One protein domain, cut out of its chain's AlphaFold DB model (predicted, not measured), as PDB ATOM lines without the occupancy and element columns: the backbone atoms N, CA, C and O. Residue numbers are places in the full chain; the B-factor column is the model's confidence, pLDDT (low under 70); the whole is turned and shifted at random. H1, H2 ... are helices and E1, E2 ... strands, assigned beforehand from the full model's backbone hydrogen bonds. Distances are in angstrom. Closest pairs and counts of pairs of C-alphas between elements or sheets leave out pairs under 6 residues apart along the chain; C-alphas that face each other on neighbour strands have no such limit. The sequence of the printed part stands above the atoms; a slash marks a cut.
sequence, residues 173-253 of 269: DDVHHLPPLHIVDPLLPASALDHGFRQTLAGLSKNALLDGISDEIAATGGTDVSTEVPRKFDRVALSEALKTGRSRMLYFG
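What this domain is: This is residues 173 to 253 of the 269 residues of an uncharacterized protein of Rhodococcus qingshengii (UniProt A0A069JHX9). A narrow ribbon of two short parallel strands, E1 and E2, runs through the middle, with the long helix H2 on one side of it and the shorter H3 on the other. H1 sticks out at one end with residues 195 and 196, and the helices have few contacts with the strands. The printed part has 81 residues, under half of them in named elements, in the order E1, H1, H2, H3, E2, and its class is mixed, helices and strands. It is only just compact, close to loose, with a radius of gyration of the C-alphas of 13.8 A and spans of 43 by 30 by 20 A.

Where its parts are: E1 covers residues 181 to 184, 9.7 A long, from C-alpha 181 at (270.540, 206.410, 262.196). E2 covers residues 249 to 252, 10.0 A, ending with C-alpha 252 at (265.833, 210.534, 271.554). H2, residues 204 to 219, is 23.0 A long and begins with C-alpha 204 at (272.359, 203.459, 284.310). H3 holds residues 235 to 243, 12.5 A, and H1 residues 190 to 194, 6.7 A.

How they stand to each other: E1 and E2 are parallel neighbours, their directions 2 degrees apart; N 183 and O 250 are 2.9 A apart, within hydrogen-bond range, as are N 252 and O 183 at 2.9 A. E1, H1 H2 H3 and E2 form a strand-helix-strand unit, two parallel neighbour strands with helices between them along the chain. The closest C-alphas of E1 and H2 are those of His 182 and Ile 213, 7.8 A apart. Those of E1 and H3 are Leu 181 and Ala 241, at 7.5 A. H2 and E2 are apart. H1, H2 and H3 touch no other helix. In H1, H2 and H3 every O i to N i+4 pair is within hydrogen-bond range.

The domain as a whole: The two C-alphas farthest apart, those of Asp 173 and Asp 194, are 44.0 A apart. The printed part has no cut. The link from H2 to H3, residues 220 to 234, is long. Mean pLDDT of the printed part is 71.7; it is under 70 in residues 189 to 197, 202 to 205, 217 and 220 to 232.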
ATOM      1  N   ASP A 173     261.021 196.632 252.848       88.94
ATOM      2  CA  ASP A 173     261.776 195.535 252.233       88.94
ATOM      3  C   ASP A 173     262.997 196.025 251.436       88.94
ATOM      4  O   ASP A 173     264.023 195.348 251.419       88.94
ATOM      5  N   ASP A 174     262.945 197.234 250.876       88.50
ATOM      6  CA  ASP A 174     264.039 197.803 250.087       88.50
ATOM      7  C   ASP A 174     265.134 198.426 250.955       88.50
ATOM      8  O   ASP A 174     266.250 198.616 250.485       88.50
ATOM      9  N   VAL A 175     264.837 198.777 252.211       88.25
ATOM     10  CA  VAL A 175     265.764 199.548 253.057       88.25
ATOM     11  C   VAL A 175     266.114 198.889 254.376       88.25
ATOM     12  O   VAL A 175     267.036 199.363 255.026       88.25
ATOM     13  N   HIS A 176     265.456 197.800 254.779       86.12
ATOM     14  CA  HIS A 176     265.698 197.144 256.072       86.12
ATOM     15  C   HIS A 176     267.155 196.699 256.284       86.12
ATOM     16  O   HIS A 176     267.597 196.585 257.423       86.12
ATOM     17  N   HIS A 177     267.891 196.464 255.195       82.75
ATOM     18  CA  HIS A 177     269.300 196.070 255.203       82.75
ATOM     19  C   HIS A 177     270.271 197.252 255.380       82.75
ATOM     20  O   HIS A 177     271.460 197.038 255.602       82.75
ATOM     21  N   LEU A 178     269.797 198.495 255.241       83.88
ATOM     22  CA  LEU A 178     270.615 199.693 255.420       83.88
ATOM     23  C   LEU A 178     270.838 199.983 256.912       83.88
ATOM     24  O   LEU A 178     269.988 199.662 257.751       83.88
ATOM     25  N   PRO A 179     271.938 200.660 257.279       81.62
ATOM     26  CA  PRO A 179     272.188 200.993 258.670       81.62
ATOM     27  C   PRO A 179     271.135 201.979 259.208       81.62
ATOM     28  O   PRO A 179     270.778 202.946 258.519       81.62
ATOM     29  N   PRO A 180     270.648 201.790 260.447       81.81
ATOM     30  CA  PRO A 180     269.828 202.791 261.117       81.81
ATOM     31  C   PRO A 180     270.647 204.055 261.441       81.81
ATOM     32  O   PRO A 180     271.881 204.044 261.484       81.81
ATOM     33  N   LEU A 181     269.964 205.181 261.648       84.19
ATOM     34  CA  LEU A 181     270.540 206.410 262.196       84.19
ATOM     35  C   LEU A 181     270.005 206.622 263.615       84.19
ATOM     36  O   LEU A 181     268.827 206.928 263.796       84.19
ATOM     37  N   HIS A 182     270.880 206.491 264.607       79.81
ATOM     38  CA  HIS A 182     270.560 206.744 266.008       79.81
ATOM     39  C   HIS A 182     271.097 208.117 266.422       79.81
ATOM     40  O   HIS A 182     272.291 208.382 266.304       79.81
ATOM     41  N   ILE A 183     270.213 208.994 266.895       80.19
ATOM     42  CA  ILE A 183     270.564 210.294 267.476       80.19
ATOM     43  C   ILE A 183     270.065 210.269 268.914       80.19
ATOM     44  O   ILE A 183     268.869 210.421 269.166       80.19
ATOM     45  N   VAL A 184     270.983 210.031 269.846       77.75
ATOM     46  CA  VAL A 184     270.665 209.840 271.261       77.75
ATOM     47  C   VAL A 184     271.311 210.939 272.083       77.75
ATOM     48  O   VAL A 184     272.531 211.064 272.119       77.75
ATOM     49  N   ASP A 185     270.458 211.716 272.739       74.88
ATOM     50  CA  ASP A 185     270.774 212.778 273.687       74.88
ATOM     51  C   ASP A 185     271.884 213.719 273.164       74.88
ATOM     52  O   ASP A 185     272.969 213.816 273.751       74.88
ATOM     53  N   PRO A 186     271.677 214.360 271.988       76.00
ATOM     54  CA  PRO A 186     272.695 215.214 271.383       76.00
ATOM     55  C   PRO A 186     273.033 216.396 272.300       76.00
ATOM     56  O   PRO A 186     272.209 216.843 273.101       76.00
ATOM     57  N   LEU A 187     274.244 216.957 272.175       74.75
ATOM     58  CA  LEU A 187     274.596 218.141 272.966       74.75
ATOM     59  C   LEU A 187     273.643 219.294 272.680       74.75
ATOM     60  O   LEU A 187     273.537 219.770 271.546       74.75
ATOM     61  N   LEU A 188     273.028 219.775 273.754       70.25
ATOM     62  CA  LEU A 188     272.203 220.963 273.722       70.25
ATOM     63  C   LEU A 188     273.078 222.216 273.554       70.25
ATOM     64  O   LEU A 188     274.179 222.287 274.111       70.25
ATOM     65  N   PRO A 189     272.619 223.218 272.787       69.19
ATOM     66  CA  PRO A 189     273.249 224.529 272.766       69.19
ATOM     67  C   PRO A 189     273.153 225.183 274.154       69.19
ATOM     68  O   PRO A 189     272.220 224.909 274.907       69.19
ATOM     69  N   ALA A 190     274.092 226.080 274.474       69.12
ATOM     70  CA  ALA A 190     274.133 226.775 275.767       69.12
ATOM     71  C   ALA A 190     272.796 227.456 276.113       69.12
ATOM     72  O   ALA A 190     272.301 227.315 277.224       69.12
ATOM     73  N   SER A 191     272.142 228.053 275.117       64.38
ATOM     74  CA  SER A 191     270.828 228.678 275.263       64.38
ATOM     75  C   SER A 191     269.729 227.741 275.773       64.38
ATOM     76  O   SER A 191     268.810 228.180 276.456       64.38
ATOM     77  N   ALA A 192     269.791 226.447 275.450       64.44
ATOM     78  CA  ALA A 192     268.816 225.477 275.937       64.44
ATOM     79  C   ALA A 192     269.045 225.147 277.423       64.44
ATOM     80  O   ALA A 192     268.074 224.942 278.150       64.44
ATOM     81  N   LEU A 193     270.303 225.169 277.888       67.81
ATOM     82  CA  LEU A 193     270.631 225.015 279.309       67.81
ATOM     83  C   LEU A 193     270.057 226.170 280.137       67.81
ATOM     84  O   LEU A 193     269.514 225.933 281.216       67.81
ATOM     85  N   ASP A 194     270.110 227.393 279.602       68.56
ATOM     86  CA  ASP A 194     269.554 228.591 280.248       68.56
ATOM     87  C   ASP A 194     268.025 228.506 280.420       68.56
ATOM     88  O   ASP A 194     267.465 229.070 281.356       68.56
ATOM     89  N   HIS A 195     267.349 227.730 279.564       64.06
ATOM     90  CA  HIS A 195     265.905 227.464 279.627       64.06
ATOM     91  C   HIS A 195     265.564 226.208 280.447       64.06
ATOM     92  O   HIS A 195     264.449 225.693 280.384       64.06
ATOM     93  N   GLY A 196     266.527 225.692 281.215       68.38
ATOM     94  CA  GLY A 196     266.338 224.545 282.096       68.38
ATOM     95  C   GLY A 196     266.317 223.190 281.387       68.38
ATOM     96  O   GLY A 196     266.126 222.174 282.060       68.38
ATOM     97  N   PHE A 197     266.551 223.131 280.070       69.25
ATOM     98  CA  PHE A 197     266.712 221.855 279.379       69.25
ATOM     99  C   PHE A 197     268.047 221.229 279.766       69.25
ATOM    100  O   PHE A 197     269.092 221.873 279.762       69.25
ATOM    101  N   ARG A 198     268.015 219.945 280.106       71.88
ATOM    102  CA  ARG A 198     269.200 219.147 280.428       71.88
ATOM    103  C   ARG A 198     269.187 217.891 279.575       71.88
ATOM    104  O   ARG A 198     268.185 217.588 278.944       71.88
ATOM    105  N   GLN A 199     270.301 217.174 279.562       75.12
ATOM    106  CA  GLN A 199     270.362 215.847 278.951       75.12
ATOM    107  C   GLN A 199     269.248 214.959 279.526       75.12
ATOM    108  O   GLN A 199     269.027 214.949 280.742       75.12
ATOM    109  N   THR A 200     268.503 214.281 278.652       71.50
ATOM    110  CA  THR A 200     267.340 213.469 279.027       71.50
ATOM    111  C   THR A 200     267.775 212.134 279.636       71.50
ATOM    112  O   THR A 200     267.046 211.556 280.445       71.50
ATOM    113  N   LEU A 201     268.969 211.643 279.291       71.12
ATOM    114  CA  LEU A 201     269.536 210.415 279.842       71.12
ATOM    115  C   LEU A 201     270.558 210.713 280.937       71.12
ATOM    116  O   LEU A 201     271.476 211.517 280.778       71.12
ATOM    117  N   ALA A 202     270.453 209.977 282.044       66.75
ATOM    118  CA  ALA A 202     271.415 210.026 283.134       66.75
ATOM    119  C   ALA A 202     271.659 208.632 283.724       66.75
ATOM    120  O   ALA A 202     270.736 207.836 283.891       66.75
ATOM    121  N   GLY A 203     272.910 208.354 284.098       68.50
ATOM    122  CA  GLY A 203     273.281 207.149 284.840       68.50
ATOM    123  C   GLY A 203     273.040 205.841 284.077       68.50
ATOM    124  O   GLY A 203     273.375 205.721 282.902       68.50
ATOM    125  N   LEU A 204     272.479 204.849 284.772       60.59
ATOM    126  CA  LEU A 204     272.359 203.459 284.310       60.59
ATOM    127  C   LEU A 204     271.459 203.282 283.075       60.59
ATOM    128  O   LEU A 204     271.707 202.388 282.271       60.59
ATOM    129  N   SER A 205     270.448 204.138 282.891       66.81
ATOM    130  CA  SER A 205     269.544 204.074 281.732       66.81
ATOM    131  C   SER A 205     270.228 204.479 280.427       66.81
ATOM    132  O   SER A 205     269.894 203.944 279.373       66.81
ATOM    133  N   LYS A 206     271.217 205.379 280.498       70.00
ATOM    134  CA  LYS A 206     272.037 205.759 279.346       70.00
ATOM    135  C   LYS A 206     272.859 204.570 278.860       70.00
ATOM    136  O   LYS A 206     272.839 204.275 277.674       70.00
ATOM    137  N   ASN A 207     273.537 203.884 279.778       70.56
ATOM    138  CA  ASN A 207     274.412 202.763 279.432       70.56
ATOM    139  C   ASN A 207     273.609 201.607 278.830       70.56
ATOM    140  O   ASN A 207     273.926 201.179 277.734       70.56
ATOM    141  N   ALA A 208     272.498 201.208 279.457       73.00
ATOM    142  CA  ALA A 208     271.659 200.129 278.932       73.00
ATOM    143  C   ALA A 208     271.079 200.429 277.534       73.00
ATOM    144  O   ALA A 208     270.960 199.526 276.708       73.00
ATOM    145  N   LEU A 209     270.720 201.690 277.253       73.69
ATOM    146  CA  LEU A 209     270.256 202.099 275.925       73.69
ATOM    147  C   LEU A 209     271.395 202.082 274.897       73.69
ATOM    148  O   LEU A 209     271.190 201.634 273.772       73.69
ATOM    149  N   LEU A 210     272.574 202.584 275.272       73.38
ATOM    150  CA  LEU A 210     273.745 202.591 274.399       73.38
ATOM    151  C   LEU A 210     274.211 201.168 274.083       73.38
ATOM    152  O   LEU A 210     274.464 200.884 272.920       73.38
ATOM    153  N   ASP A 211     274.223 200.276 275.074       75.19
ATOM    154  CA  ASP A 211     274.566 198.862 274.902       75.19
ATOM    155  C   ASP A 211     273.614 198.193 273.894       75.19
ATOM    156  O   ASP A 211     274.060 197.588 272.921       75.19
ATOM    157  N   GLY A 212     272.298 198.400 274.043       75.06
ATOM    158  CA  GLY A 212     271.310 197.868 273.098       75.06
ATOM    159  C   GLY A 212     271.452 198.425 271.674       75.06
ATOM    160  O   GLY A 212     271.261 197.696 270.700       75.06
ATOM    161  N   ILE A 213     271.826 199.700 271.531       74.69
ATOM    162  CA  ILE A 213     272.097 200.318 270.224       74.69
ATOM    163  C   ILE A 213     273.371 199.744 269.598       74.69
ATOM    164  O   ILE A 213     273.399 199.486 268.394       74.69
ATOM    165  N   SER A 214     274.419 199.540 270.393       72.25
ATOM    166  CA  SER A 214     275.666 198.925 269.938       72.25
ATOM    167  C   SER A 214     275.440 197.495 269.445       72.25
ATOM    168  O   SER A 214     275.938 197.148 268.371       72.25
ATOM    169  N   ASP A 215     274.629 196.707 270.152       76.00
ATOM    170  CA  ASP A 215     274.248 195.350 269.740       76.00
ATOM    171  C   ASP A 215     273.488 195.347 268.399       76.00
ATOM    172  O   ASP A 215     273.763 194.534 267.512       76.00
ATOM    173  N   GLU A 216     272.570 196.297 268.199       71.56
ATOM    174  CA  GLU A 216     271.824 196.454 266.945       71.56
ATOM    175  C   GLU A 216     272.731 196.871 265.771       71.56
ATOM    176  O   GLU A 216     272.620 196.334 264.663       71.56
ATOM    177  N   ILE A 217     273.653 197.813 265.997       69.56
ATOM    178  CA  ILE A 217     274.614 198.264 264.977       69.56
ATOM    179  C   ILE A 217     275.512 197.101 264.546       69.56
ATOM    180  O   ILE A 217     275.704 196.895 263.342       69.56
ATOM    181  N   ALA A 218     276.004 196.313 265.508       70.88
ATOM    182  CA  ALA A 218     276.810 195.125 265.246       70.88
ATOM    183  C   ALA A 218     276.042 194.083 264.414       70.88
ATOM    184  O   ALA A 218     276.598 193.511 263.478       70.88
ATOM    185  N   ALA A 219     274.751 193.882 264.699       71.75
ATOM    186  CA  ALA A 219     273.903 192.949 263.960       71.75
ATOM    187  C   ALA A 219     273.596 193.397 262.517       71.75
ATOM    188  O   ALA A 219     273.408 192.555 261.640       71.75
ATOM    189  N   THR A 220     273.555 194.708 262.256       66.12
ATOM    190  CA  THR A 220     273.148 195.271 260.953       66.12
ATOM    191  C   THR A 220     274.341 195.665 260.066       66.12
ATOM    192  O   THR A 220     274.156 196.227 258.990       66.12
ATOM    193  N   GLY A 221     275.579 195.398 260.506       61.03
ATOM    194  CA  GLY A 221     276.801 195.737 259.760       61.03
ATOM    195  C   GLY A 221     277.008 197.243 259.558       61.03
ATOM    196  O   GLY A 221     277.701 197.658 258.628       61.03
ATOM    197  N   GLY A 222     276.369 198.070 260.393       57.22
ATOM    198  CA  GLY A 222     276.419 199.521 260.278       57.22
ATOM    199  C   GLY A 222     277.758 200.087 260.737       57.22
ATOM    200  O   GLY A 222     278.377 199.586 261.672       57.22
ATOM    201  N   THR A 223     278.210 201.165 260.099       52.09
ATOM    202  CA  THR A 223     279.330 201.955 260.614       52.09
ATOM    203  C   THR A 223     278.900 202.695 261.878       52.09
ATOM    204  O   THR A 223     277.869 203.371 261.895       52.09
ATOM    205  N   ASP A 224     279.709 202.540 262.926       48.00
ATOM    206  CA  ASP A 224     279.574 203.162 264.242       48.00
ATOM    207  C   ASP A 224     279.256 204.660 264.105       48.00
ATOM    208  O   ASP A 224     280.096 205.471 263.697       48.00
ATOM    209  N   VAL A 225     278.019 205.049 264.420       47.69
ATOM    210  CA  VAL A 225     277.677 206.462 264.604       47.69
ATOM    211  C   VAL A 225     278.157 206.836 266.003       47.69
ATOM    212  O   VAL A 225     277.367 206.928 266.929       47.69
ATOM    213  N   SER A 226     279.480 206.988 266.118       44.19
ATOM    214  CA  SER A 226     280.254 207.532 267.238       44.19
ATOM    215  C   SER A 226     279.548 207.460 268.595       44.19
ATOM    216  O   SER A 226     278.934 208.422 269.056       44.19
ATOM    217  N   THR A 227     279.728 206.328 269.265       44.53
ATOM    218  CA  THR A 227     279.432 206.132 270.692       44.53
ATOM    219  C   THR A 227     280.295 207.001 271.627       44.53
ATOM    220  O   THR A 227     279.993 207.112 272.813       44.53
ATOM    221  N   GLU A 228     281.339 207.672 271.126       36.47
ATOM    222  CA  GLU A 228     282.388 208.237 271.989       36.47
ATOM    223  C   GLU A 228     282.380 209.751 272.235       36.47
ATOM    224  O   GLU A 228     283.152 210.218 273.070       36.47
ATOM    225  N   VAL A 229     281.533 210.568 271.602       40.00
ATOM    226  CA  VAL A 229     281.528 212.010 271.920       40.00
ATOM    227  C   VAL A 229     280.117 212.571 271.813       40.00
ATOM    228  O   VAL A 229     279.514 212.439 270.749       40.00
ATOM    229  N   PRO A 230     279.592 213.264 272.844       48.75
ATOM    230  CA  PRO A 230     278.418 214.106 272.690       48.75
ATOM    231  C   PRO A 230     278.729 215.133 271.594       48.75
ATOM    232  O   PRO A 230     279.429 216.118 271.818       48.75
ATOM    233  N   ARG A 231     278.298 214.876 270.361       58.56
ATOM    234  CA  ARG A 231     278.451 215.824 269.263       58.56
ATOM    235  C   ARG A 231     277.180 216.640 269.195       58.56
ATOM    236  O   ARG A 231     276.067 216.129 269.308       58.56
ATOM    237  N   LYS A 232     277.354 217.939 269.004       64.31
ATOM    238  CA  LYS A 232     276.269 218.793 268.552       64.31
ATOM    239  C   LYS A 232     275.749 218.219 267.232       64.31
ATOM    240  O   LYS A 232     276.520 218.085 266.285       64.31
ATOM    241  N   PHE A 233     274.471 217.862 267.192       73.31
ATOM    242  CA  PHE A 233     273.841 217.267 266.019       73.31
ATOM    243  C   PHE A 233     272.819 218.260 265.471       73.31
ATOM    244  O   PHE A 233     271.723 218.402 266.009       73.31
ATOM    245  N   ASP A 234     273.220 219.025 264.458       72.06
ATOM    246  CA  ASP A 234     272.388 220.063 263.853       72.06
ATOM    247  C   ASP A 234     271.759 219.604 262.528       72.06
ATOM    248  O   ASP A 234     271.933 218.471 262.074       72.06
ATOM    249  N   ARG A 235     270.988 220.496 261.896       73.00
ATOM    250  CA  ARG A 235     270.302 220.212 260.629       73.00
ATOM    251  C   ARG A 235     271.269 219.816 259.507       73.00
ATOM    252  O   ARG A 235     270.889 219.025 258.646       73.00
ATOM    253  N   VAL A 236     272.484 220.364 259.495       76.44
ATOM    254  CA  VAL A 236     273.487 220.059 258.466       76.44
ATOM    255  C   VAL A 236     274.027 218.652 258.691       76.44
ATOM    256  O   VAL A 236     274.014 217.850 257.761       76.44
ATOM    257  N   ALA A 237     274.388 218.313 259.933       76.50
ATOM    258  CA  ALA A 237     274.812 216.962 260.300       76.50
ATOM    259  C   ALA A 237     273.731 215.910 259.995       76.50
ATOM    260  O   ALA A 237     274.039 214.851 259.449       76.50
ATOM    261  N   LEU A 238     272.460 216.223 260.275       80.38
ATOM    262  CA  LEU A 238     271.333 215.357 259.928       80.38
ATOM    263  C   LEU A 238     271.202 215.160 258.412       80.38
ATOM    264  O   LEU A 238     271.033 214.035 257.954       80.38
ATOM    265  N   SER A 239     271.285 216.243 257.636       79.19
ATOM    266  CA  SER A 239     271.202 216.189 256.173       79.19
ATOM    267  C   SER A 239     272.289 215.287 255.585       79.19
ATOM    268  O   SER A 239     271.987 214.387 254.805       79.19
ATOM    269  N   GLU A 240     273.542 215.464 256.016       80.12
ATOM    270  CA  GLU A 240     274.657 214.619 255.575       80.12
ATOM    271  C   GLU A 240     274.469 213.152 255.989       80.12
ATOM    272  O   GLU A 240     274.668 212.251 255.176       80.12
ATOM    273  N   ALA A 241     274.004 212.894 257.215       80.44
ATOM    274  CA  ALA A 241     273.760 211.535 257.697       80.44
ATOM    275  C   ALA A 241     272.638 210.808 256.934       80.44
ATOM    276  O   ALA A 241     272.682 209.581 256.812       80.44
ATOM    277  N   LEU A 242     271.639 211.539 256.428       81.06
ATOM    278  CA  LEU A 242     270.529 210.980 255.651       81.06
ATOM    279  C   LEU A 242     270.884 210.742 254.173       81.06
ATOM    280  O   LEU A 242     270.281 209.874 253.546       81.06
ATOM    281  N   LYS A 243     271.886 211.441 253.619       81.75
ATOM    282  CA  LYS A 243     272.347 211.231 252.231       81.75
ATOM    283  C   LYS A 243     272.980 209.859 251.992       81.75
ATOM    284  O   LYS A 243     273.008 209.403 250.856       81.75
ATOM    285  N   THR A 244     273.475 209.189 253.035       76.31
ATOM    286  CA  THR A 244     274.155 207.887 252.908       76.31
ATOM    287  C   THR A 244     273.201 206.698 252.759       76.31
ATOM    288  O   THR A 244     273.672 205.568 252.675       76.31
ATOM    289  N   GLY A 245     271.882 206.931 252.740       78.50
ATOM    290  CA  GLY A 245     270.865 205.878 252.790       78.50
ATOM    291  C   GLY A 245     270.748 205.286 254.196       78.50
ATOM    292  O   GLY A 245     271.736 204.867 254.795       78.50
ATOM    293  N   ARG A 246     269.538 205.288 254.759       84.75
ATOM    294  CA  ARG A 246     269.255 204.796 256.117       84.75
ATOM    295  C   ARG A 246     267.979 203.969 256.103       84.75
ATOM    296  O   ARG A 246     267.036 204.329 255.403       84.75
ATOM    297  N   SER A 247     267.941 202.903 256.897       85.81
ATOM    298  CA  SER A 247     266.736 202.075 257.057       85.81
ATOM    299  C   SER A 247     265.668 202.789 257.880       85.81
ATOM    300  O   SER A 247     264.493 202.818 257.523       85.81
ATOM    301  N   ARG A 248     266.092 203.391 258.992       83.38
ATOM    302  CA  ARG A 248     265.254 204.097 259.965       83.38
ATOM    303  C   ARG A 248     266.056 205.177 260.683       83.38
ATOM    304  O   ARG A 248     267.284 205.120 260.723       83.38
ATOM    305  N   MET A 249     265.358 206.143 261.271       84.75
ATOM    306  CA  MET A 249     265.945 207.148 262.156       84.75
ATOM    307  C   MET A 249     265.259 207.087 263.519       84.75
ATOM    308  O   MET A 249     264.037 207.215 263.592       84.75
ATOM    309  N   LEU A 250     266.043 206.937 264.584       81.00
ATOM    310  CA  LEU A 250     265.592 207.097 265.961       81.00
ATOM    311  C   LEU A 250     266.186 208.387 266.512       81.00
ATOM    312  O   LEU A 250     267.403 208.575 266.499       81.00
ATOM    313  N   TYR A 251     265.322 209.254 267.021       79.50
ATOM    314  CA  TYR A 251     265.728 210.449 267.739       79.50
ATOM    315  C   TYR A 251     265.224 210.361 269.176       79.50
ATOM    316  O   TYR A 251     264.022 210.219 269.405       79.50
ATOM    317  N   PHE A 252     266.140 210.463 270.133       77.50
ATOM    318  CA  PHE A 252     265.833 210.534 271.554       77.50
ATOM    319  C   PHE A 252     266.609 211.699 272.164       77.50
ATOM    320  O   PHE A 252     267.827 211.727 272.065       77.50
ATOM    321  N   GLY A 253     265.931 212.661 272.783       74.25
ATOM    322  CA  GLY A 253     266.553 213.842 273.388       74.25
ATOM    323  C   GLY A 253     265.691 215.091 273.221       74.25
ATOM    324  O   GLY A 253     264.577 215.027 272.695       74.25
TER     325      GLY A 253